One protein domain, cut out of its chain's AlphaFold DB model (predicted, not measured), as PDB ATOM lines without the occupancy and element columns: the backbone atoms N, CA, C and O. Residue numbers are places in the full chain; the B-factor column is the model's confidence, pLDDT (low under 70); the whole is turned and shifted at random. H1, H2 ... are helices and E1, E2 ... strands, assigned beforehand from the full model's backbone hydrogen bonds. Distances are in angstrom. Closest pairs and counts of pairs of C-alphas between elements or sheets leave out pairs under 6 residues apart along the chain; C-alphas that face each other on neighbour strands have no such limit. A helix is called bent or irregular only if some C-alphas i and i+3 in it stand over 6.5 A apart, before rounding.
ATOM      1  N   SER A   3     136.154 126.676 104.513       91.81
ATOM      2  CA  SER A   3     136.054 127.502 105.724       91.81
ATOM      3  C   SER A   3     135.010 128.596 105.526       91.81
ATOM      4  O   SER A   3     134.923 129.173 104.442       91.81
ATOM      5  N   ILE A   4     134.234 128.883 106.569       94.12
ATOM      6  CA  ILE A   4     133.316 130.027 106.620       94.12
ATOM      7  C   ILE A   4     133.679 130.933 107.792       94.12
ATOM      8  O   ILE A   4     134.137 130.457 108.833       94.12
ATOM      9  N   ASN A   5     133.472 132.234 107.619       94.38
ATOM     10  CA  ASN A   5     133.560 133.207 108.701       94.38
ATOM     11  C   ASN A   5     132.154 133.384 109.269       94.38
ATOM     12  O   ASN A   5     131.226 133.653 108.516       94.38
ATOM     13  N   THR A   6     131.996 133.199 110.573       94.06
ATOM     14  CA  THR A   6     130.697 133.272 111.251       94.06
ATOM     15  C   THR A   6     130.878 133.741 112.693       94.06
ATOM     16  O   THR A   6     131.993 134.033 113.126       94.06
ATOM     17  N   VAL A   7     129.794 133.823 113.459       90.81
ATOM     18  CA  VAL A   7     129.820 134.191 114.875       90.81
ATOM     19  C   VAL A   7     129.528 132.960 115.724       90.81
ATOM     20  O   VAL A   7     128.508 132.303 115.563       90.81
ATOM     21  N   VAL A   8     130.411 132.649 116.671       85.88
ATOM     22  CA  VAL A   8     130.212 131.564 117.639       85.88
ATOM     23  C   VAL A   8     130.269 132.155 119.039       85.88
ATOM     24  O   VAL A   8     131.267 132.762 119.419       85.88
ATOM     25  N   ASN A   9     129.194 131.993 119.816       85.88
ATOM     26  CA  ASN A   9     129.071 132.556 121.168       85.88
ATOM     27  C   ASN A   9     129.376 134.070 121.216       85.88
ATOM     28  O   ASN A   9     130.072 134.546 122.111       85.88
ATOM     29  N   GLY A  10     128.898 134.817 120.215       87.31
ATOM     30  CA  GLY A  10     129.084 136.268 120.119       87.31
ATOM     31  C   GLY A  10     130.476 136.726 119.667       87.31
ATOM     32  O   GLY A  10     130.743 137.923 119.683       87.31
ATOM     33  N   ARG A  11     131.371 135.814 119.263       90.25
ATOM     34  CA  ARG A  11     132.715 136.154 118.769       90.25
ATOM     35  C   ARG A  11     132.891 135.736 117.307       90.25
ATOM     36  O   ARG A  11     132.482 134.623 116.969       90.25
ATOM     37  N   PRO A  12     133.513 136.573 116.455       94.44
ATOM     38  CA  PRO A  12     133.917 136.162 115.115       94.44
ATOM     39  C   PRO A  12     134.807 134.919 115.177       94.44
ATOM     40  O   PRO A  12     135.735 134.847 115.986       94.44
ATOM     41  N   ALA A  13     134.513 133.938 114.337       94.06
ATOM     42  CA  ALA A  13     135.231 132.680 114.263       94.06
ATOM     43  C   ALA A  13     135.284 132.187 112.818       94.06
ATOM     44  O   ALA A  13     134.335 132.351 112.049       94.06
ATOM     45  N   GLN A  14     136.382 131.523 112.473       94.88
ATOM     46  CA  GLN A  14     136.482 130.760 111.240       94.88
ATOM     47  C   GLN A  14     136.193 129.290 111.547       94.88
ATOM     48  O   GLN A  14     136.829 128.693 112.415       94.88
ATOM     49  N   VAL A  15     135.213 128.711 110.859       92.69
ATOM     50  CA  VAL A  15     134.762 127.335 111.086       92.69
ATOM     51  C   VAL A  15     134.960 126.528 109.810       92.69
ATOM     52  O   VAL A  15     134.509 126.930 108.738       92.69
ATOM     53  N   ALA A  16     135.626 125.379 109.928       93.94
ATOM     54  CA  ALA A  16     135.712 124.410 108.845       93.94
ATOM     55  C   ALA A  16     134.376 123.668 108.700       93.94
ATOM     56  O   ALA A  16     133.843 123.129 109.672       93.94
ATOM     57  N   VAL A  17     133.860 123.629 107.478       93.94
ATOM     58  CA  VAL A  17     132.601 122.992 107.094       93.94
ATOM     59  C   VAL A  17     132.808 122.062 105.901       93.94
ATOM     60  O   VAL A  17     133.752 122.185 105.105       93.94
ATOM     61  N   LYS A  18     131.917 121.087 105.773       92.31
ATOM     62  CA  LYS A  18     131.843 120.223 104.598       92.31
ATOM     63  C   LYS A  18     131.400 121.037 103.374       92.31
ATOM     64  O   LYS A  18     130.533 121.901 103.510       92.31
ATOM     65  N   PRO A  19     131.977 120.781 102.185       92.25
ATOM     66  CA  PRO A  19     131.441 121.349 100.952       92.25
ATOM     67  C   PRO A  19     130.028 120.808 100.697       92.25
ATOM     68  O   PRO A  19     129.716 119.694 101.120       92.25
ATOM     69  N   PHE A  20     129.192 121.595 100.022       94.88
ATOM     70  CA  PHE A  20     127.902 121.117  99.526       94.88
ATOM     71  C   PHE A  20     128.114 120.103  98.408       94.88
ATOM     72  O   PHE A  20     129.080 120.218  97.646       94.88
ATOM     73  N   TYR A  21     127.200 119.145  98.304       93.25
ATOM     74  CA  TYR A  21     127.157 118.260  97.150       93.25
ATOM     75  C   TYR A  21     126.541 118.999  95.965       93.25
ATOM     76  O   TYR A  21     125.636 119.825  96.118       93.25
ATOM     77  N   LYS A  22     127.088 118.744  94.778       90.44
ATOM     78  CA  LYS A  22     126.619 119.350  93.535       90.44
ATOM     79  C   LYS A  22     125.893 118.297  92.723       90.44
ATOM     80  O   LYS A  22     126.408 117.205  92.509       90.44
ATOM     81  N   HIS A  23     124.715 118.660  92.240       87.50
ATOM     82  CA  HIS A  23     123.886 117.782  91.428       87.50
ATOM     83  C   HIS A  23     123.478 118.505  90.153       87.50
ATOM     84  O   HIS A  23     123.114 119.679  90.186       87.50
ATOM     85  N   GLU A  24     123.537 117.785  89.034       88.31
ATOM     86  CA  GLU A  24     123.075 118.282  87.733       88.31
ATOM     87  C   GLU A  24     121.546 118.393  87.674       88.31
ATOM     88  O   GLU A  24     120.998 119.171  86.900       88.31
ATOM     89  N   ARG A  25     120.847 117.621  88.514       92.94
ATOM     90  CA  ARG A  25     119.389 117.647  88.620       92.94
ATOM     91  C   ARG A  25     118.924 118.746  89.567       92.94
ATOM     92  O   ARG A  25     119.543 118.991  90.600       92.94
ATOM     93  N   LEU A  26     117.757 119.305  89.257       97.12
ATOM     94  CA  LEU A  26     116.952 120.068  90.205       97.12
ATOM     95  C   LEU A  26     116.609 119.176  91.403       97.12
ATOM     96  O   LEU A  26     115.973 118.131  91.232       97.12
ATOM     97  N   ILE A  27     117.005 119.596  92.602       98.38
ATOM     98  CA  ILE A  27     116.651 118.908  93.842       98.38
ATOM     99  C   ILE A  27     115.556 119.696  94.552       98.38
ATOM    100  O   ILE A  27     115.667 120.908  94.733       98.38
ATOM    101  N   ILE A  28     114.518 119.001  95.008       98.75
ATOM    102  CA  ILE A  28     113.559 119.552  95.970       98.75
ATOM    103  C   ILE A  28     113.657 118.725  97.242       98.75
ATOM    104  O   ILE A  28     113.316 117.545  97.251       98.75
ATOM    105  N   SER A  29     114.128 119.327  98.326       98.56
ATOM    106  CA  SER A  29     114.225 118.659  99.620       98.56
ATOM    107  C   SER A  29     113.063 119.035 100.529       98.56
ATOM    108  O   SER A  29     112.636 120.190 100.570       98.56
ATOM    109  N   ILE A  30     112.546 118.046 101.258       98.62
ATOM    110  CA  ILE A  30     111.378 118.171 102.130       98.62
ATOM    111  C   ILE A  30     111.740 117.657 103.526       98.62
ATOM    112  O   ILE A  30     112.067 116.480 103.700       98.62
ATOM    113  N   ASP A  31     111.634 118.546 104.511       96.88
ATOM    114  CA  ASP A  31     111.635 118.226 105.939       96.88
ATOM    115  C   ASP A  31     110.173 118.142 106.417       96.88
ATOM    116  O   ASP A  31     109.489 119.172 106.481       96.88
ATOM    117  N   PRO A  32     109.631 116.932 106.645       96.19
ATOM    118  CA  PRO A  32     108.220 116.757 106.939       96.19
ATOM    119  C   PRO A  32     107.897 117.161 108.382       96.19
ATOM    120  O   PRO A  32     108.540 116.704 109.326       96.19
ATOM    121  N   ASP A  33     106.819 117.921 108.560       94.56
ATOM    122  CA  ASP A  33     106.268 118.262 109.875       94.56
ATOM    123  C   ASP A  33     104.772 117.914 109.935       94.56
ATOM    124  O   ASP A  33     104.113 117.662 108.927       94.56
ATOM    125  N   SER A  34     104.220 117.872 111.144       91.38
ATOM    126  CA  SER A  34     102.791 117.676 111.370       91.38
ATOM    127  C   SER A  34     101.903 118.864 110.975       91.38
ATOM    128  O   SER A  34     100.702 118.652 110.813       91.38
ATOM    129  N   ASP A  35     102.460 120.073 110.856       94.19
ATOM    130  CA  ASP A  35     101.736 121.293 110.468       94.19
ATOM    131  C   ASP A  35     102.223 121.840 109.116       94.19
ATOM    132  O   ASP A  35     101.510 121.765 108.114       94.19
ATOM    133  N   LYS A  36     103.468 122.334 109.060       96.81
ATOM    134  CA  LYS A  36     104.072 122.899 107.843       96.81
ATOM    135  C   LYS A  36     105.429 122.285 107.548       96.81
ATOM    136  O   LYS A  36     106.344 122.359 108.356       96.81
ATOM    137  N   ASN A  37     105.567 121.765 106.342       97.75
ATOM    138  CA  ASN A  37     106.763 121.103 105.850       97.75
ATOM    139  C   ASN A  37     107.788 122.141 105.400       97.75
ATOM    140  O   ASN A  37     107.464 123.045 104.619       97.75
ATOM    141  N   GLY A  38     109.027 121.998 105.862       98.19
ATOM    142  CA  GLY A  38     110.150 122.730 105.297       98.19
ATOM    143  C   GLY A  38     110.403 122.240 103.876       98.19
ATOM    144  O   GLY A  38     110.481 121.037 103.641       98.19
ATOM    145  N   VAL A  39     110.534 123.159 102.922       98.69
ATOM    146  CA  VAL A  39     110.840 122.829 101.525       98.69
ATOM    147  C   VAL A  39     111.965 123.721 101.031       98.69
ATOM    148  O   VAL A  39     111.916 124.941 101.224       98.69
ATOM    149  N   ALA A  40     112.952 123.124 100.370       98.56
ATOM    150  CA  ALA A  40     113.994 123.853  99.663       98.56
ATOM    151  C   ALA A  40     114.109 123.388  98.211       98.56
ATOM    152  O   ALA A  40     113.988 122.199  97.922       98.56
ATOM    153  N   VAL A  41     114.352 124.334  97.307       98.50
ATOM    154  CA  VAL A  41     114.704 124.070  95.908       98.50
ATOM    155  C   VAL A  41     116.184 124.365  95.741       98.50
ATOM    156  O   VAL A  41     116.623 125.474  96.055       98.50
ATOM    157  N   ILE A  42     116.938 123.371  95.278       98.25
ATOM    158  CA  ILE A  42     118.385 123.445  95.099       98.25
ATOM    159  C   ILE A  42     118.726 123.222  93.624       98.25
ATOM    160  O   ILE A  42     118.311 122.225  93.026       98.25
ATOM    161  N   VAL A  43     119.531 124.123  93.061       96.31
ATOM    162  CA  VAL A  43     120.045 124.043  91.687       96.31
ATOM    163  C   VAL A  43     121.560 124.158  91.725       96.31
ATOM    164  O   VAL A  43     122.102 125.098  92.296       96.31
ATOM    165  N   GLY A  44     122.269 123.165  91.179       92.38
ATOM    166  CA  GLY A  44     123.737 123.191  91.109       92.38
ATOM    167  C   GLY A  44     124.458 123.240  92.466       92.38
ATOM    168  O   GLY A  44     125.634 123.602  92.521       92.38
ATOM    169  N   GLY A  45     123.779 122.870  93.557       91.81
ATOM    170  CA  GLY A  45     124.299 122.973  94.927       91.81
ATOM    171  C   GLY A  45     124.053 124.330  95.604       91.81
ATOM    172  O   GLY A  45     124.658 124.603  96.640       91.81
ATOM    173  N   GLU A  46     123.180 125.172  95.047       94.00
ATOM    174  CA  GLU A  46     122.787 126.470  95.606       94.00
ATOM    175  C   GLU A  46     121.290 126.517  95.917       94.00
ATOM    176  O   GLU A  46     120.484 125.868  95.253       94.00
ATOM    177  N   ILE A  47     120.913 127.282  96.945       97.62
ATOM    178  CA  ILE A  47     119.512 127.443  97.349       97.62
ATOM    179  C   ILE A  47     118.842 128.480  96.448       97.62
ATOM    180  O   ILE A  47     119.197 129.656  96.495       97.62
ATOM    181  N   GLU A  48     117.811 128.068  95.719       97.25
ATOM    182  CA  GLU A  48     116.996 128.968  94.900       97.25
ATOM    183  C   GLU A  48     115.728 129.424  95.636       97.25
ATOM    184  O   GLU A  48     115.310 130.578  95.550       97.25
ATOM    185  N   GLU A  49     115.111 128.532  96.413       97.62
ATOM    186  CA  GLU A  49     113.810 128.787  97.030       97.62
ATOM    187  C   GLU A  49     113.706 128.109  98.403       97.62
ATOM    188  O   GLU A  49     114.055 126.940  98.536       97.62
ATOM    189  N   LEU A  50     113.177 128.817  99.413       98.31
ATOM    190  CA  LEU A  50     112.843 128.257 100.731       98.31
ATOM    191  C   LEU A  50     111.387 128.544 101.106       98.31
ATOM    192  O   LEU A  50     110.964 129.702 101.218       98.31
ATOM    193  N   ARG A  51     110.625 127.489 101.392       98.00
ATOM    194  CA  ARG A  51     109.199 127.555 101.733       98.00
ATOM    195  C   ARG A  51     108.908 126.775 103.016       98.00
ATOM    196  O   ARG A  51     109.663 125.899 103.418       98.00
ATOM    197  N   ALA A  52     107.814 127.146 103.669       97.75
ATOM    198  CA  ALA A  52     107.192 126.354 104.723       97.75
ATOM    199  C   ALA A  52     105.734 126.174 104.300       97.75
ATOM    200  O   ALA A  52     104.991 127.157 104.295       97.75
ATOM    201  N   LEU A  53     105.379 124.971 103.854       98.00
ATOM    202  CA  LEU A  53     104.115 124.686 103.173       98.00
ATOM    203  C   LEU A  53     103.291 123.701 103.993       98.00
ATOM    204  O   LEU A  53     103.818 122.675 104.428       98.00
ATOM    205  N   ASP A  54     102.001 123.973 104.172       97.81
ATOM    206  CA  ASP A  54     101.098 122.924 104.642       97.81
ATOM    207  C   ASP A  54     100.936 121.826 103.573       97.81
ATOM    208  O   ASP A  54     101.531 121.877 102.494       97.81
ATOM    209  N   TYR A  55     100.165 120.785 103.880       97.38
ATOM    210  CA  TYR A  55     100.007 119.648 102.973       97.38
ATOM    211  C   TYR A  55      99.391 120.020 101.610       97.38
ATOM    212  O   TYR A  55      99.806 119.482 100.581       97.38
ATOM    213  N   PHE A  56      98.406 120.920 101.576       97.94
ATOM    214  CA  PHE A  56      97.713 121.286 100.337       97.94
ATOM    215  C   PHE A  56      98.537 122.263  99.501       97.94
ATOM    216  O   PHE A  56      98.615 122.118  98.277       97.94
ATOM    217  N   ASP A  57      99.217 123.196 100.164       98.50
ATOM    218  CA  ASP A  57     100.186 124.075  99.524       98.50
ATOM    219  C   ASP A  57     101.359 123.272  98.947       98.50
ATOM    220  O   ASP A  57     101.793 123.529  97.823       98.50
ATOM    221  N   LEU A  58     101.841 122.250  99.667       98.62
ATOM    222  CA  LEU A  58     102.878 121.338  99.184       98.62
ATOM    223  C   LEU A  58     102.417 120.570  97.941       98.62
ATOM    224  O   LEU A  58     103.172 120.474  96.979       98.62
ATOM    225  N   ASN A  59     101.185 120.055  97.931       98.50
ATOM    226  CA  ASN A  59     100.616 119.403  96.748       98.50
ATOM    227  C   ASN A  59     100.591 120.348  95.541       98.50
ATOM    228  O   ASN A  59     101.115 120.012  94.482       98.50
ATOM    229  N   THR A  60     100.047 121.551  95.720       98.62
ATOM    230  CA  THR A  60      99.982 122.564  94.657       98.62
ATOM    231  C   THR A  60     101.377 122.903  94.132       98.62
ATOM    232  O   THR A  60     101.603 122.951  92.922       98.62
ATOM    233  N   PHE A  61     102.337 123.075  95.041       98.69
ATOM    234  CA  PHE A  61     103.731 123.328  94.709       98.69
ATOM    235  C   PHE A  61     104.364 122.181  93.909       98.69
ATOM    236  O   PHE A  61     105.000 122.426  92.885       98.69
ATOM    237  N   LEU A  62     104.177 120.930  94.337       98.56
ATOM    238  CA  LEU A  62     104.755 119.763  93.669       98.56
ATOM    239  C   LEU A  62     104.147 119.529  92.286       98.56
ATOM    240  O   LEU A  62     104.894 119.246  91.357       98.56
ATOM    241  N   VAL A  63     102.833 119.716  92.122       98.56
ATOM    242  CA  VAL A  63     102.173 119.669  90.806       98.56
ATOM    243  C   VAL A  63     102.771 120.718  89.869       98.56
ATOM    244  O   VAL A  63     103.109 120.410  88.730       98.56
ATOM    245  N   ALA A  64     102.979 121.946  90.353       98.44
ATOM    246  CA  ALA A  64     103.573 123.011  89.548       98.44
ATOM    247  C   ALA A  64     105.039 122.732  89.162       98.44
ATOM    248  O   ALA A  64     105.473 123.119  88.078       98.44
ATOM    249  N   LYS A  65     105.813 122.065  90.029       97.88
ATOM    250  CA  LYS A  65     107.220 121.709  89.766       97.88
ATOM    251  C   LYS A  65     107.380 120.377  89.025       97.88
ATOM    252  O   LYS A  65     108.464 120.112  88.514       97.88
ATOM    253  N   GLN A  66     106.331 119.559  88.926       97.56
ATOM    254  CA  GLN A  66     106.359 118.236  88.295       97.56
ATOM    255  C   GLN A  66     106.924 118.239  86.862       97.56
ATOM    256  O   GLN A  66     107.757 117.376  86.577       97.56
ATOM    257  N   PRO A  67     106.592 119.204  85.974       97.81
ATOM    258  CA  PRO A  67     107.148 119.238  84.618       97.81
ATOM    259  C   PRO A  67     108.672 119.403  84.561       97.81
ATOM    260  O   PRO A  67     109.280 119.080  83.546       97.81
ATOM    261  N   LEU A  68     109.299 119.890  85.639       96.94
ATOM    262  CA  LEU A  68     110.752 120.053  85.735       96.94
ATOM    263  C   LEU A  68     111.479 118.742  86.074       96.94
ATOM    264  O   LEU A  68     112.706 118.726  86.127       96.94
ATOM    265  N   ASN A  69     110.734 117.660  86.329       97.06
ATOM    266  CA  ASN A  69     111.249 116.348  86.720       97.06
ATOM    267  C   ASN A  69     112.312 116.399  87.850       97.06
ATOM    268  O   ASN A  69     113.421 115.860  87.698       97.06
ATOM    269  N   PRO A  70     112.017 117.073  88.982       97.94
ATOM    270  CA  PRO A  70     112.963 117.190  90.084       97.94
ATOM    271  C   PRO A  70     113.232 115.831  90.731       97.94
ATOM    272  O   PRO A  70     112.356 114.968  90.780       97.94
ATOM    273  N   LEU A  71     114.422 115.672  91.309       98.19
ATOM    274  CA  LEU A  71     114.652 114.619  92.292       98.19
ATOM    275  C   LEU A  71     114.228 115.123  93.672       98.19
ATOM    276  O   LEU A  71     114.727 116.142  94.155       98.19
ATOM    277  N   ILE A  72     113.322 114.397  94.322       98.69
ATOM    278  CA  ILE A  72     112.851 114.757  95.656       98.69
ATOM    279  C   ILE A  72     113.716 114.080  96.725       98.69
ATOM    280  O   ILE A  72     113.856 112.857  96.736       98.69
ATOM    281  N   LEU A  73     114.259 114.851  97.666       98.50
ATOM    282  CA  LEU A  73     114.903 114.315  98.869       98.50
ATOM    283  C   LEU A  73     113.965 114.484 100.060       98.50
ATOM    284  O   LEU A  73     113.731 115.597 100.519       98.50
ATOM    285  N   LEU A  74     113.427 113.384 100.574       98.31
ATOM    286  CA  LEU A  74     112.529 113.401 101.726       98.31
ATOM    287  C   LEU A  74     113.266 112.886 102.965       98.31
ATOM    288  O   LEU A  74     113.856 111.803 102.926       98.31
ATOM    289  N   GLU A  75     113.214 113.631 104.073       96.38
ATOM    290  CA  GLU A  75     113.769 113.126 105.331       96.38
ATOM    291  C   GLU A  75     113.013 111.873 105.801       96.38
ATOM    292  O   GLU A  75     111.783 111.833 105.906       96.38
ATOM    293  N   ASP A  76     113.772 110.834 106.135       94.25
ATOM    294  CA  ASP A  76     113.254 109.583 106.663       94.25
ATOM    295  C   ASP A  76     113.057 109.638 108.185       94.25
ATOM    296  O   ASP A  76     113.832 109.109 108.992       94.25
ATOM    297  N   VAL A  77     111.956 110.270 108.581       89.62
ATOM    298  CA  VAL A  77     111.552 110.398 109.988       89.62
ATOM    299  C   VAL A  77     111.177 109.064 110.645       89.62
ATOM    300  O   VAL A  77     111.175 108.968 111.877       89.62
ATOM    301  N   ASP A  78     110.892 108.008 109.870       83.38
ATOM    302  CA  ASP A  78     110.581 106.676 110.410       83.38
ATOM    303  C   ASP A  78     111.833 106.008 111.019       83.38
ATOM    304  O   ASP A  78     111.711 105.209 111.955       83.38
ATOM    305  N   ASN A  79     113.035 106.386 110.563       71.81
ATOM    306  CA  ASN A  79     114.313 105.926 111.118       71.81
ATOM    307  C   ASN A  79     114.885 106.813 112.235       71.81
ATOM    308  O   ASN A  79     115.947 106.510 112.791       71.81
ATOM    309  N   SER A  80     114.157 107.850 112.655       64.69
ATOM    310  CA  SER A  80     114.490 108.588 113.871       64.69
ATOM    311  C   SER A  80     114.105 107.761 115.109       64.69
ATOM    312  O   SER A  80     112.949 107.392 115.332       64.69
ATOM    313  N   LYS A  81     115.082 107.413 115.956       57.78
ATOM    314  CA  LYS A  81     114.763 106.843 117.273       57.78
ATOM    315  C   LYS A  81     114.239 107.975 118.153       57.78
ATOM    316  O   LYS A  81     114.957 108.960 118.319       57.78
ATOM    317  N   PRO A  82     113.085 107.824 118.823       55.50
ATOM    318  CA  PRO A  82     112.791 108.695 119.943       55.50
ATOM    319  C   PRO A  82     113.846 108.410 121.020       55.50
ATOM    320  O   PRO A  82     113.863 107.341 121.624       55.50
ATOM    321  N   THR A  83     114.788 109.327 121.213       54.91
ATOM    322  CA  THR A  83     115.744 109.274 122.317       54.91
ATOM    323  C   THR A  83     115.110 109.988 123.505       54.91
ATOM    324  O   THR A  83     114.826 111.186 123.479       54.91
ATOM    325  N   TRP A  84     114.813 109.229 124.558       61.53
ATOM    326  CA  TRP A  84     114.325 109.799 125.810       61.53
ATOM    327  C   TRP A  84     115.529 110.058 126.714       61.53
ATOM    328  O   TRP A  84     116.267 109.109 126.991       61.53
ATOM    329  N   PRO A  85     115.733 111.291 127.207       59.91
ATOM    330  CA  PRO A  85     116.674 111.501 128.294       59.91
ATOM    331  C   PRO A  85     116.265 110.614 129.475       59.91
ATOM    332  O   PRO A  85     115.068 110.491 129.784       59.91
ATOM    333  N   SER A  86     117.241 109.980 130.124       61.09
ATOM    334  CA  SER A  86     116.998 109.255 131.370       61.09
ATOM    335  C   SER A  86     116.318 110.203 132.370       61.09
ATOM    336  O   SER A  86     116.686 111.366 132.499       61.09
ATOM    337  N   GLY A  87     115.243 109.742 133.015       71.94
ATOM    338  CA  GLY A  87     114.490 110.555 133.981       71.94
ATOM    339  C   GLY A  87     113.419 111.496 133.403       71.94
ATOM    340  O   GLY A  87     112.744 112.176 134.172       71.94
ATOM    341  N   ALA A  88     113.179 111.527 132.084       78.81
ATOM    342  CA  ALA A  88     112.094 112.345 131.527       78.81
ATOM    343  C   ALA A  88     110.716 111.939 132.095       78.81
ATOM    344  O   ALA A  88     110.354 110.757 132.069       78.81
ATOM    345  N   LYS A  89     109.921 112.921 132.555       87.00
ATOM    346  CA  LYS A  89     108.564 112.704 133.093       87.00
ATOM    347  C   LYS A  89     107.684 111.968 132.079       87.00
ATOM    348  O   LYS A  89     107.707 112.285 130.889       87.00
ATOM    349  N   ARG A  90     106.856 111.033 132.559       87.31
ATOM    350  CA  ARG A  90     105.957 110.213 131.725       87.31
ATOM    351  C   ARG A  90     105.136 111.052 130.737       87.31
ATOM    352  O   ARG A  90     105.165 110.755 129.549       87.31
ATOM    353  N   ALA A  91     104.517 112.136 131.206       87.75
ATOM    354  CA  ALA A  91     103.708 113.030 130.375       87.75
ATOM    355  C   ALA A  91     104.494 113.658 129.204       87.75
ATOM    356  O   ALA A  91     103.986 113.750 128.089       87.75
ATOM    357  N   ILE A  92     105.759 114.040 129.428       86.00
ATOM    358  CA  ILE A  92     106.627 114.599 128.378       86.00
ATOM    359  C   ILE A  92     106.953 113.524 127.340       86.00
ATOM    360  O   ILE A  92     106.913 113.792 126.140       86.00
ATOM    361  N   ARG A  93     107.242 112.295 127.790       84.75
ATOM    362  CA  ARG A  93     107.511 111.167 126.887       84.75
ATOM    363  C   ARG A  93     106.295 110.848 126.020       84.75
ATOM    364  O   ARG A  93     106.445 110.711 124.815       84.75
ATOM    365  N   GLU A  94     105.108 110.781 126.617       88.25
ATOM    366  CA  GLU A  94     103.856 110.497 125.906       88.25
ATOM    367  C   GLU A  94     103.480 111.606 124.918       88.25
ATOM    368  O   GLU A  94     103.045 111.307 123.807       88.25
ATOM    369  N   ARG A  95     103.688 112.881 125.282       88.81
ATOM    370  CA  ARG A  95     103.532 114.006 124.349       88.81
ATOM    371  C   ARG A  95     104.451 113.846 123.140       88.81
ATOM    372  O   ARG A  95     103.945 113.737 122.031       88.81
ATOM    373  N   ARG A  96     105.762 113.709 123.362       84.94
ATOM    374  CA  ARG A  96     106.737 113.546 122.271       84.94
ATOM    375  C   ARG A  96     106.446 112.329 121.399       84.94
ATOM    376  O   ARG A  96     106.556 112.418 120.187       84.94
ATOM    377  N   SER A  97     106.055 111.196 121.986       87.12
ATOM    378  CA  SER A  97     105.684 110.005 121.212       87.12
ATOM    379  C   SER A  97     104.477 110.243 120.305       87.12
ATOM    380  O   SER A  97     104.457 109.738 119.186       87.12
ATOM    381  N   ARG A  98     103.488 111.023 120.759       89.25
ATOM    382  CA  ARG A  98     102.350 111.426 119.926       89.25
ATOM    383  C   ARG A  98     102.792 112.345 118.793       89.25
ATOM    384  O   ARG A  98     102.363 112.135 117.665       89.25
ATOM    385  N   ASP A  99     103.653 113.315 119.084       90.12
ATOM    386  CA  ASP A  99     104.147 114.274 118.090       90.12
ATOM    387  C   ASP A  99     104.980 113.565 117.008       90.12
ATOM    388  O   ASP A  99     104.716 113.740 115.822       90.12
ATOM    389  N   VAL A 100     105.867 112.642 117.401       88.56
ATOM    390  CA  VAL A 100     106.592 111.759 116.466       88.56
ATOM    391  C   VAL A 100     105.622 110.961 115.592       88.56
ATOM    392  O   VAL A 100     105.815 110.866 114.385       88.56
ATOM    393  N   GLY A 101     104.550 110.413 116.175       91.75
ATOM    394  CA  GLY A 101     103.532 109.687 115.415       91.75
ATOM    395  C   GLY A 101     102.819 110.552 114.369       91.75
ATOM    396  O   GLY A 101     102.547 110.072 113.268       91.75
ATOM    397  N   LYS A 102     102.550 111.829 114.678       93.88
ATOM    398  CA  LYS A 102     101.955 112.781 113.724       93.88
ATOM    399  C   LYS A 102     102.900 113.071 112.559       93.88
ATOM    400  O   LYS A 102     102.478 112.970 111.412       93.88
ATOM    401  N   VAL A 103     104.168 113.355 112.851       93.31
ATOM    402  CA  VAL A 103     105.202 113.623 111.836       93.31
ATOM    403  C   VAL A 103     105.412 112.405 110.927       93.31
ATOM    404  O   VAL A 103     105.433 112.535 109.706       93.31
ATOM    405  N   GLN A 104     105.457 111.192 111.489       93.06
ATOM    406  CA  GLN A 104     105.538 109.953 110.701       93.06
ATOM    407  C   GLN A 104     104.333 109.763 109.774       93.06
ATOM    408  O   GLN A 104     104.483 109.292 108.646       93.06
ATOM    409  N   MET A 105     103.128 110.117 110.231       94.94
ATOM    410  CA  MET A 105     101.940 110.069 109.382       94.94
ATOM    411  C   MET A 105     102.010 111.112 108.260       94.94
ATOM    412  O   MET A 105     101.724 110.767 107.115       94.94
ATOM    413  N   ALA A 106     102.445 112.340 108.555       95.12
ATOM    414  CA  ALA A 106     102.643 113.382 107.548       95.12
ATOM    415  C   ALA A 106     103.640 112.936 106.466       95.12
ATOM    416  O   ALA A 106     103.301 112.925 105.283       95.12
ATOM    417  N   ALA A 107     104.809 112.423 106.862       96.31
ATOM    418  CA  ALA A 107     105.811 111.898 105.933       96.31
ATOM    419  C   ALA A 107     105.269 110.760 105.049       96.31
ATOM    420  O   ALA A 107     105.536 110.714 103.850       96.31
ATOM    421  N   ARG A 108     104.455 109.850 105.605       96.38
ATOM    422  CA  ARG A 108     103.795 108.782 104.829       96.38
ATOM    423  C   ARG A 108     102.813 109.321 103.798       96.38
ATOM    424  O   ARG A 108     102.734 108.769 102.705       96.38
ATOM    425  N   GLN A 109     102.058 110.362 104.139       97.81
ATOM    426  CA  GLN A 109     101.129 110.991 103.202       97.81
ATOM    427  C   GLN A 109     101.881 111.714 102.083       97.81
ATOM    428  O   GLN A 109     101.497 111.579 100.928       97.81
ATOM    429  N   ILE A 110     102.998 112.375 102.402       98.31
ATOM    430  CA  ILE A 110     103.885 112.971 101.396       98.31
ATOM    431  C   ILE A 110     104.425 111.894 100.452       98.31
ATOM    432  O   ILE A 110     104.353 112.075  99.245       98.31
ATOM    433  N   ARG A 111     104.872 110.731 100.948       98.12
ATOM    434  CA  ARG A 111     105.311 109.626 100.070       98.12
ATOM    435  C   ARG A 111     104.224 109.176  99.094       98.12
ATOM    436  O   ARG A 111     104.488 109.092  97.903       98.12
ATOM    437  N   LYS A 112     102.996 108.969  99.578       98.38
ATOM    438  CA  LYS A 112     101.858 108.618  98.710       98.38
ATOM    439  C   LYS A 112     101.568 109.697  97.671       98.38
ATOM    440  O   LYS A 112     101.206 109.377  96.546       98.38
ATOM    441  N   LEU A 113     101.704 110.968  98.050       98.44
ATOM    442  CA  LEU A 113     101.553 112.086  97.128       98.44
ATOM    443  C   LEU A 113     102.637 112.059  96.041       98.44
ATOM    444  O   LEU A 113     102.315 112.183  94.866       98.44
ATOM    445  N   LEU A 114     103.900 111.843  96.411       98.62
ATOM    446  CA  LEU A 114     105.007 111.722  95.459       98.62
ATOM    447  C   LEU A 114     104.800 110.546  94.495       98.62
ATOM    448  O   LEU A 114     104.971 110.709  93.291       98.62
ATOM    449  N   GLU A 115     104.358 109.394  95.006       98.25
ATOM    450  CA  GLU A 115     103.988 108.226  94.197       98.25
ATOM    451  C   GLU A 115     102.825 108.539  93.243       98.25
ATOM    452  O   GLU A 115     102.897 108.218  92.060       98.25
ATOM    453  N   HIS A 116     101.777 109.211  93.731       98.25
ATOM    454  CA  HIS A 116     100.625 109.614  92.922       98.25
ATOM    455  C   HIS A 116     101.021 110.561  91.783       98.25
ATOM    456  O   HIS A 116     100.569 110.396  90.652       98.25
ATOM    457  N   LEU A 117     101.911 111.514  92.066       98.06
ATOM    458  CA  LEU A 117     102.463 112.443  91.082       98.06
ATOM    459  C   LEU A 117     103.575 111.817  90.224       98.06
ATOM    460  O   LEU A 117     104.172 112.512  89.407       98.06
ATOM    461  N   SER A 118     103.881 110.525  90.386       98.12
ATOM    462  CA  SER A 118     104.987 109.855  89.683       98.12
ATOM    463  C   SER A 118     106.326 110.606  89.796       98.12
ATOM    464  O   SER A 118     107.140 110.582  88.875       98.12
ATOM    465  N   LEU A 119     106.553 111.289  90.922       98.12
ATOM    466  CA  LEU A 119     107.791 112.006  91.204       98.12
ATOM    467  C   LEU A 119     108.828 111.044  91.775       98.12
ATOM    468  O   LEU A 119     108.562 110.282  92.709       98.12
ATOM    469  N   GLU A 120     110.039 111.100  91.233       97.75
ATOM    470  CA  GLU A 120     111.160 110.359  91.790       97.75
ATOM    471  C   GLU A 120     111.555 110.949  93.144       97.75
ATOM    472  O   GLU A 120     111.770 112.153  93.279       97.75
ATOM    473  N   TYR A 121     111.679 110.088  94.151       98.44
ATOM    474  CA  TYR A 121     112.115 110.502  95.473       98.44
ATOM    475  C   TYR A 121     113.046 109.485  96.117       98.44
ATOM    476  O   TYR A 121     112.907 108.272  95.915       98.44
ATOM    477  N   LEU A 122     113.950 110.010  96.941       98.00
ATOM    478  CA  LEU A 122     114.867 109.262  97.785       98.00
ATOM    479  C   LEU A 122     114.640 109.615  99.255       98.00
ATOM    480  O   LEU A 122     114.293 110.743  99.607       98.00
ATOM    481  N   LEU A 123     114.843 108.620 100.113       97.50
ATOM    482  CA  LEU A 123     114.718 108.735 101.558       97.50
ATOM    483  C   LEU A 123     116.093 108.955 102.174       97.50
ATOM    484  O   LEU A 123     116.979 108.107 102.069       97.50
ATOM    485  N   VAL A 124     116.268 110.088 102.842       95.94
ATOM    486  CA  VAL A 124     117.536 110.451 103.472       95.94
ATOM    487  C   VAL A 124     117.372 110.363 104.979       95.94
ATOM    488  O   VAL A 124     116.523 111.032 105.563       95.94
ATOM    489  N   THR A 125     118.187 109.540 105.638       91.75
ATOM    490  CA  THR A 125     118.171 109.472 107.104       91.75
ATOM    491  C   THR A 125     118.538 110.826 107.715       91.75
ATOM    492  O   THR A 125     119.392 111.513 107.148       91.75
ATOM    493  N   PRO A 126     117.991 111.188 108.891       90.06
ATOM    494  CA  PRO A 126     118.312 112.451 109.543       90.06
ATOM    495  C   PRO A 126     119.825 112.685 109.626       90.06
ATOM    496  O   PRO A 126     120.557 111.892 110.216       90.06
ATOM    497  N   LEU A 127     120.297 113.773 109.013       92.38
ATOM    498  CA  LEU A 127     121.732 114.043 108.926       92.38
ATOM    499  C   LEU A 127     122.333 114.307 110.314       92.38
ATOM    500  O   LEU A 127     121.912 115.208 111.037       92.38
ATOM    501  N   GLU A 128     123.383 113.572 110.671       89.75
ATOM    502  CA  GLU A 128     124.096 113.747 111.941       89.75
ATOM    503  C   GLU A 128     125.382 114.577 111.783       89.75
ATOM    504  O   GLU A 128     126.422 114.253 112.351       89.75
ATOM    505  N   ILE A 129     125.316 115.669 111.016       92.38
ATOM    506  CA  ILE A 129     126.457 116.561 110.744       92.38
ATOM    507  C   ILE A 129     126.398 117.853 111.577       92.38
ATOM    508  O   ILE A 129     125.334 118.261 112.051       92.38
ATOM    509  N   LEU A 130     127.553 118.501 111.768       92.81
ATOM    510  CA  LEU A 130     127.681 119.729 112.562       92.81
ATOM    511  C   LEU A 130     126.846 120.868 111.965       92.81
ATOM    512  O   LEU A 130     126.173 121.596 112.693       92.81
ATOM    513  N   GLU A 131     126.887 120.982 110.643       94.75
ATOM    514  CA  GLU A 131     126.246 122.019 109.846       94.75
ATOM    515  C   GLU A 131     124.732 122.004 110.049       94.75
ATOM    516  O   GLU A 131     124.148 123.060 110.281       94.75
ATOM    517  N   LYS A 132     124.108 120.817 110.084       94.25
ATOM    518  CA  LYS A 132     122.680 120.666 110.395       94.25
ATOM    519  C   LYS A 132     122.363 121.114 111.814       94.25
ATOM    520  O   LYS A 132     121.490 121.950 112.020       94.25
ATOM    521  N   ARG A 133     123.099 120.592 112.802       93.38
ATOM    522  CA  ARG A 133     122.835 120.889 114.221       93.38
ATOM    523  C   ARG A 133     122.931 122.384 114.518       93.38
ATOM    524  O   ARG A 133     122.076 122.904 115.225       93.38
ATOM    525  N   ARG A 134     123.947 123.061 113.973       93.44
ATOM    526  CA  ARG A 134     124.133 124.509 114.147       93.44
ATOM    527  C   ARG A 134     123.095 125.309 113.373       93.44
ATOM    528  O   ARG A 134     122.426 126.139 113.978       93.44
ATOM    529  N   SER A 135     122.903 125.011 112.088       95.25
ATOM    530  CA  SER A 135     121.944 125.733 111.241       95.25
ATOM    531  C   SER A 135     120.522 125.665 111.781       95.25
ATOM    532  O   SER A 135     119.783 126.637 111.674       95.25
ATOM    533  N   LYS A 136     120.119 124.560 112.419       93.31
ATOM    534  CA  LYS A 136     118.781 124.447 113.012       93.31
ATOM    535  C   LYS A 136     118.517 125.537 114.057       93.31
ATOM    536  O   LYS A 136     117.461 126.172 114.032       93.31
ATOM    537  N   THR A 137     119.478 125.791 114.945       93.50
ATOM    538  CA  THR A 137     119.330 126.734 116.070       93.50
ATOM    539  C   THR A 137     119.867 128.136 115.793       93.50
ATOM    540  O   THR A 137     119.459 129.073 116.471       93.50
ATOM    541  N   ASP A 138     120.761 128.288 114.818       93.62
ATOM    542  CA  ASP A 138     121.462 129.536 114.520       93.62
ATOM    543  C   ASP A 138     121.234 129.949 113.058       93.62
ATOM    544  O   ASP A 138     121.796 129.381 112.119       93.62
ATOM    545  N   GLY A 139     120.366 130.947 112.876       94.50
ATOM    546  CA  GLY A 139     120.056 131.497 111.559       94.50
ATOM    547  C   GLY A 139     121.214 132.284 110.942       94.50
ATOM    548  O   GLY A 139     121.337 132.284 109.721       94.50
ATOM    549  N   GLN A 140     122.076 132.904 111.758       94.06
ATOM    550  CA  GLN A 140     123.246 133.619 111.250       94.06
ATOM    551  C   GLN A 140     124.254 132.625 110.684       94.06
ATOM    552  O   GLN A 140     124.682 132.778 109.544       94.06
ATOM    553  N   PHE A 141     124.542 131.554 111.430       95.62
ATOM    554  CA  PHE A 141     125.395 130.470 110.944       95.62
ATOM    555  C   PHE A 141     124.884 129.890 109.619       95.62
ATOM    556  O   PHE A 141     125.668 129.658 108.704       95.62
ATOM    557  N   PHE A 142     123.571 129.674 109.497       96.94
ATOM    558  CA  PHE A 142     122.973 129.193 108.252       96.94
ATOM    559  C   PHE A 142     123.190 130.162 107.085       96.94
ATOM    560  O   PHE A 142     123.568 129.728 105.997       96.94
ATOM    561  N   ASN A 143     122.977 131.459 107.304       95.69
ATOM    562  CA  ASN A 143     123.183 132.476 106.278       95.69
ATOM    563  C   ASN A 143     124.663 132.555 105.866       95.69
ATOM    564  O   ASN A 143     124.955 132.559 104.676       95.69
ATOM    565  N   ASP A 144     125.596 132.521 106.822       95.25
ATOM    566  CA  ASP A 144     127.043 132.530 106.550       95.25
ATOM    567  C   ASP A 144     127.496 131.268 105.795       95.25
ATOM    568  O   ASP A 144     128.366 131.319 104.923       95.25
ATOM    569  N   LEU A 145     126.896 130.119 106.121       95.75
ATOM    570  CA  LEU A 145     127.171 128.840 105.472       95.75
ATOM    571  C   LEU A 145     126.689 128.827 104.017       95.75
ATOM    572  O   LEU A 145     127.418 128.392 103.122       95.75
ATOM    573  N   THR A 146     125.454 129.270 103.794       96.00
ATOM    574  CA  THR A 146     124.728 129.084 102.527       96.00
ATOM    575  C   THR A 146     124.767 130.295 101.603       96.00
ATOM    576  O   THR A 146     124.505 130.147 100.417       96.00
ATOM    577  N   GLY A 147     125.092 131.480 102.122       95.19
ATOM    578  CA  GLY A 147     124.925 132.747 101.410       95.19
ATOM    579  C   GLY A 147     123.472 133.235 101.353       95.19
ATOM    580  O   GLY A 147     123.171 134.171 100.622       95.19
ATOM    581  N   TRP A 148     122.547 132.617 102.094       96.88
ATOM    582  CA  TRP A 148     121.143 133.014 102.068       96.88
ATOM    583  C   TRP A 148     120.908 134.350 102.790       96.88
ATOM    584  O   TRP A 148     121.343 134.546 103.923       96.88
ATOM    585  N   HIS A 149     120.157 135.259 102.160       93.38
ATOM    586  CA  HIS A 149     119.858 136.593 102.710       93.38
ATOM    587  C   HIS A 149     118.390 136.789 103.125       93.38
ATOM    588  O   HIS A 149     118.031 137.812 103.709       93.38
ATOM    589  N   GLY A 150     117.517 135.821 102.836       90.94
ATOM    590  CA  GLY A 150     116.092 135.895 103.159       90.94
ATOM    591  C   GLY A 150     115.751 135.440 104.584       90.94
ATOM    592  O   GLY A 150     116.553 134.841 105.299       90.94
ATOM    593  N   ARG A 151     114.493 135.646 104.992       91.25
ATOM    594  CA  ARG A 151     113.989 135.146 106.285       91.25
ATOM    595  C   ARG A 151     113.895 133.619 106.293       91.25
ATOM    596  O   ARG A 151     113.302 133.024 105.390       91.25
ATOM    597  N   THR A 152     114.368 132.995 107.371       94.06
ATOM    598  CA  THR A 152     114.277 131.543 107.590       94.06
ATOM    599  C   THR A 152     113.736 131.208 108.978       94.06
ATOM    600  O   THR A 152     113.872 131.982 109.927       94.06
ATOM    601  N   ASN A 153     113.113 130.038 109.101       94.94
ATOM    602  CA  ASN A 153     112.802 129.385 110.372       94.94
ATOM    603  C   ASN A 153     113.560 128.043 110.437       94.94
ATOM    604  O   ASN A 153     114.291 127.710 109.504       94.94
ATOM    605  N   ALA A 154     113.428 127.306 111.540       94.38
ATOM    606  CA  ALA A 154     114.149 126.046 111.728       94.38
ATOM    607  C   ALA A 154     113.849 125.029 110.611       94.38
ATOM    608  O   ALA A 154     114.789 124.495 110.033       94.38
ATOM    609  N   ASP A 155     112.577 124.860 110.244       93.50
ATOM    610  CA  ASP A 155     112.127 123.860 109.259       93.50
ATOM    611  C   ASP A 155     112.673 124.164 107.854       93.50
ATOM    612  O   ASP A 155     113.194 123.291 107.164       93.50
ATOM    613  N   LYS A 156     112.662 125.441 107.441       97.00
ATOM    614  CA  LYS A 156     113.289 125.879 106.180       97.00
ATOM    615  C   LYS A 156     114.786 125.578 106.151       97.00
ATOM    616  O   LYS A 156     115.312 125.199 105.109       97.00
ATOM    617  N   ARG A 157     115.479 125.783 107.275       97.62
ATOM    618  CA  ARG A 157     116.923 125.526 107.370       97.62
ATOM    619  C   ARG A 157     117.219 124.032 107.342       97.62
ATOM    620  O   ARG A 157     118.157 123.635 106.661       97.62
ATOM    621  N   ASP A 158     116.416 123.210 108.008       96.31
ATOM    622  CA  ASP A 158     116.571 121.753 107.967       96.31
ATOM    623  C   ASP A 158     116.332 121.202 106.554       96.31
ATOM    624  O   ASP A 158     117.169 120.440 106.062       96.31
ATOM    625  N   ALA A 159     115.291 121.664 105.853       98.00
ATOM    626  CA  ALA A 159     115.050 121.300 104.455       98.00
ATOM    627  C   ALA A 159     116.199 121.733 103.530       98.00
ATOM    628  O   ALA A 159     116.656 120.948 102.699       98.00
ATOM    629  N   ALA A 160     116.725 122.949 103.695       98.19
ATOM    630  CA  ALA A 160     117.866 123.431 102.918       98.19
ATOM    631  C   ALA A 160     119.119 122.574 103.135       98.19
ATOM    632  O   ALA A 160     119.755 122.136 102.180       98.19
ATOM    633  N   ILE A 161     119.457 122.288 104.394       97.88
ATOM    634  CA  ILE A 161     120.610 121.454 104.736       97.88
ATOM    635  C   ILE A 161     120.428 120.024 104.219       97.88
ATOM    636  O   ILE A 161     121.394 119.429 103.744       97.88
ATOM    637  N   LEU A 162     119.206 119.486 104.252       97.81
ATOM    638  CA  LEU A 162     118.886 118.207 103.623       97.81
ATOM    639  C   LEU A 162     119.163 118.234 102.113       97.81
ATOM    640  O   LEU A 162     119.760 117.298 101.597       97.81
ATOM    641  N   GLY A 163     118.787 119.304 101.415       97.62
ATOM    642  CA  GLY A 163     119.039 119.446  99.979       97.62
ATOM    643  C   GLY A 163     120.523 119.578  99.627       97.62
ATOM    644  O   GLY A 163     120.969 119.009  98.638       97.62
ATOM    645  N   LEU A 164     121.298 120.281 100.457       97.25
ATOM    646  CA  LEU A 164     122.722 120.554 100.213       97.25
ATOM    647  C   LEU A 164     123.661 119.401 100.607       97.25
ATOM    648  O   LEU A 164     124.767 119.296 100.075       97.25
ATOM    649  N   TYR A 165     123.256 118.568 101.572       96.62
ATOM    650  CA  TYR A 165     124.102 117.519 102.158       96.62
ATOM    651  C   TYR A 165     123.481 116.115 102.131       96.62
ATOM    652  O   TYR A 165     124.119 115.159 102.572       96.62
ATOM    653  N   GLY A 166     122.236 115.970 101.679       95.25
ATOM    654  CA  GLY A 166     121.485 114.716 101.769       95.25
ATOM    655  C   GLY A 166     121.854 113.661 100.734       95.25
ATOM    656  O   GLY A 166     121.479 112.503 100.903       95.25
ATOM    657  N   LEU A 167     122.594 114.043  99.694       94.31
ATOM    658  CA  LEU A 167     122.946 113.169  98.584       94.31
ATOM    659  C   LEU A 167     124.463 113.241  98.327       94.31
ATOM    660  O   LEU A 167     124.914 114.083  97.563       94.31
ATOM    661  N   PRO A 168     125.277 112.425  99.016       91.69
ATOM    662  CA  PRO A 168     126.729 112.424  98.832       91.69
ATOM    663  C   PRO A 168     127.135 111.898  97.453       91.69
ATOM    664  O   PRO A 168     126.383 111.138  96.864       91.69
ATOM    665  N   ASP A 169     128.326 112.242  96.953       88.31
ATOM    666  CA  ASP A 169     128.772 111.846  95.602       88.31
ATOM    667  C   ASP A 169     128.873 110.318  95.410       88.31
ATOM    668  O   ASP A 169     128.602 109.798  94.332       88.31
ATOM    669  N   ASP A 170     129.232 109.585  96.466       90.38
ATOM    670  CA  ASP A 170     129.409 108.128  96.489       90.38
ATOM    671  C   ASP A 170     128.177 107.381  97.036       90.38
ATOM    672  O   ASP A 170     128.285 106.301  97.630       90.38
ATOM    673  N   TYR A 171     126.990 107.965  96.876       93.81
ATOM    674  CA  TYR A 171     125.763 107.362  97.373       93.81
ATOM    675  C   TYR A 171     125.358 106.093  96.614       93.81
ATOM    676  O   TYR A 171     125.625 105.888  95.434       93.81
ATOM    677  N   SER A 172     124.637 105.235  97.321       95.06
ATOM    678  CA  SER A 172     123.898 104.099  96.790       95.06
ATOM    679  C   SER A 172     122.445 104.177  97.252       95.06
ATOM    680  O   SER A 172     122.131 104.798  98.273       95.06
ATOM    681  N   ILE A 173     121.554 103.532  96.498       95.94
ATOM    682  CA  ILE A 173     120.118 103.482  96.783       95.94
ATOM    683  C   ILE A 173     119.716 102.026  97.020       95.94
ATOM    684  O   ILE A 173     120.077 101.140  96.246       95.94
ATOM    685  N   CYS A 174     118.980 101.756  98.099       94.94
ATOM    686  CA  CYS A 174     118.421 100.423  98.340       94.94
ATOM    687  C   CYS A 174     117.016 100.285  97.716       94.94
ATOM    688  O   CYS A 174     116.415 101.294  97.353       94.94
ATOM    689  N   PRO A 175     116.434  99.072  97.639       94.50
ATOM    690  CA  PRO A 175     115.087  98.878  97.085       94.50
ATOM    691  C   PRO A 175     113.984  99.710  97.765       94.50
ATOM    692  O   PRO A 175     113.004 100.074  97.124       94.50
ATOM    693  N   ASP A 176     114.170 100.065  99.039       93.38
ATOM    694  CA  ASP A 176     113.259 100.931  99.802       93.38
ATOM    695  C   ASP A 176     113.516 102.439  99.572       93.38
ATOM    696  O   ASP A 176     112.975 103.273 100.294       93.38
ATOM    697  N   ARG A 177     114.350 102.806  98.586       95.69
ATOM    698  CA  ARG A 177     114.734 104.184  98.215       95.69
ATOM    699  C   ARG A 177     115.598 104.928  99.235       95.69
ATOM    700  O   ARG A 177     115.766 106.139  99.114       95.69
ATOM    701  N   HIS A 178     116.169 104.250 100.231       95.56
ATOM    702  CA  HIS A 178     117.072 104.907 101.178       95.56
ATOM    703  C   HIS A 178     118.423 105.216 100.538       95.56
ATOM    704  O   HIS A 178     119.050 104.326  99.957       95.56
ATOM    705  N   VAL A 179     118.889 106.445 100.739       94.81
ATOM    706  CA  VAL A 179     120.249 106.887 100.425       94.81
ATOM    707  C   VAL A 179     121.207 106.379 101.499       94.81
ATOM    708  O   VAL A 179     120.941 106.504 102.698       94.81
ATOM    709  N   PHE A 180     122.334 105.803 101.090       93.50
ATOM    710  CA  PHE A 180     123.406 105.401 102.001       93.50
ATOM    711  C   PHE A 180     124.773 105.461 101.319       93.50
ATOM    712  O   PHE A 180     124.861 105.437 100.097       93.50
ATOM    713  N   THR A 181     125.838 105.496 102.116       91.56
ATOM    714  CA  THR A 181     127.222 105.357 101.645       91.56
ATOM    715  C   THR A 181     127.849 104.071 102.182       91.56
ATOM    716  O   THR A 181     127.426 103.524 103.211       91.56
ATOM    717  N   GLY A 182     128.860 103.564 101.475       88.94
ATOM    718  CA  GLY A 182     129.530 102.304 101.799       88.94
ATOM    719  C   GLY A 182     128.718 101.056 101.429       88.94
ATOM    720  O   GLY A 182     127.809 101.093 100.610       88.94
ATOM    721  N   GLY A 183     129.054  99.911 102.030       90.06
ATOM    722  CA  GLY A 183     128.559  98.603 101.570       90.06
ATOM    723  C   GLY A 183     127.165  98.175 102.050       90.06
ATOM    724  O   GLY A 183     126.741  97.070 101.720       90.06
ATOM    725  N   ARG A 184     126.458  98.966 102.874       92.19
ATOM    726  CA  ARG A 184     125.126  98.577 103.384       92.19
ATOM    727  C   ARG A 184     124.230  99.750 103.777       92.19
ATOM    728  O   ARG A 184     124.674 100.710 104.405       92.19
TER     729      ARG A 184
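What this domain is: This is residues 3 to 184 of the 221 residues of an uncharacterized protein of Oleibacter sp (UniProt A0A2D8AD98). A strongly twisted sheet of five strands, E5 E4 E3 E6 E7, is the middle of three layers, with H5 over one face and H1 and residues 103 to 115 of the long helix H2 over the other. H2 reaches well past the sheet to a tip, residues 86 to 91, that sticks out; elsewhere H3 packs on H5, and H4 packs on E1 of a separate hairpin, E1 and E2. The printed part has 182 residues, with named elements in the order E1 E2 E3 E4 E5 H1 E6 H2 E7 H3 H4 H5, in the class mixed, helices and strands; the five-stranded sheet is mixed. It is compact, with a radius of gyration of the C-alphas of 16.7 A and spans of 49 by 48 by 38 A.

Where its parts are: The sheet holds E5, residues 46 to 53, 20.2 A; E4, 37 to 43, 19.6 A; E3, 27 to 31; E6, 71 to 75; and E7, 121 to 124. H1 is residues 55 to 68, 20.3 A, and irregular: C-alphas 64 and 67 are 7.2 A apart. H2, residues 90 to 116, spans 39.2 A from C-alpha 90 at (105.957, 110.213, 131.725). H3 is residues 130 to 137, H4 139 to 146, and H5 154 to 165, ending at C-alpha 165 (124.102, 117.519, 102.158). E1, residues 3 to 8, begins at C-alpha 3 (136.054, 127.502, 105.724); E2 is 11 to 17.

How they stand to each other: E3, E4 and E5 form a meander, each strand the antiparallel neighbour of the one before; N 29 and O 40 are 2.9 A apart, N 39 and O 51 2.9 A. E6 is parallel to E3 (N 30 and O 73, 2.8 A) and to E7 (N 74 and O 122, 2.9 A). E6, H2, E7 is a strand-helix-strand unit, two parallel neighbours joined through a helix; E5, H1, E6 is a split one, with E4 and E3 between its strands; both crossovers are right-handed. H1 and H2 are on the same face, at heights over the sheet of 10.0 A and 9.5 A; H5 is on the opposite face, with the C-alphas of Gly 38 and Lys 156 closest to E4, 4.5 A. H3 and H5 touch at Lys 136 and Ala 154, C-alphas 5.1 A apart, opposite ways at a shallow tilt of 18 degrees. H3 and H4 touch only at the corner, at Ser 135 and Phe 142, 4.7 A. The closest C-alphas of E1 and H4 are those of Thr 6 and Asp 144, 6.0 A; in the hairpin E1 and E2, N 6 and O 13 are 2.9 A apart. Every O i to N i+4 pair is within hydrogen-bond range in H2, H4 and H5; in H1 8 of 10 are, in H3 3 of 4.

The domain as a whole: The C-alphas of Pro 67 and Gly 87, the two farthest apart, are 50.7 A apart. The printed part has no cut. The link from E6 to H2 is long, 14 residues, and residues 80 to 86 in it have pLDDT under 70; the mean of the printed part is 92.9. Residues 166 to 184 hold no named element, but 172 to 173 pair antiparallel with 179 to 180.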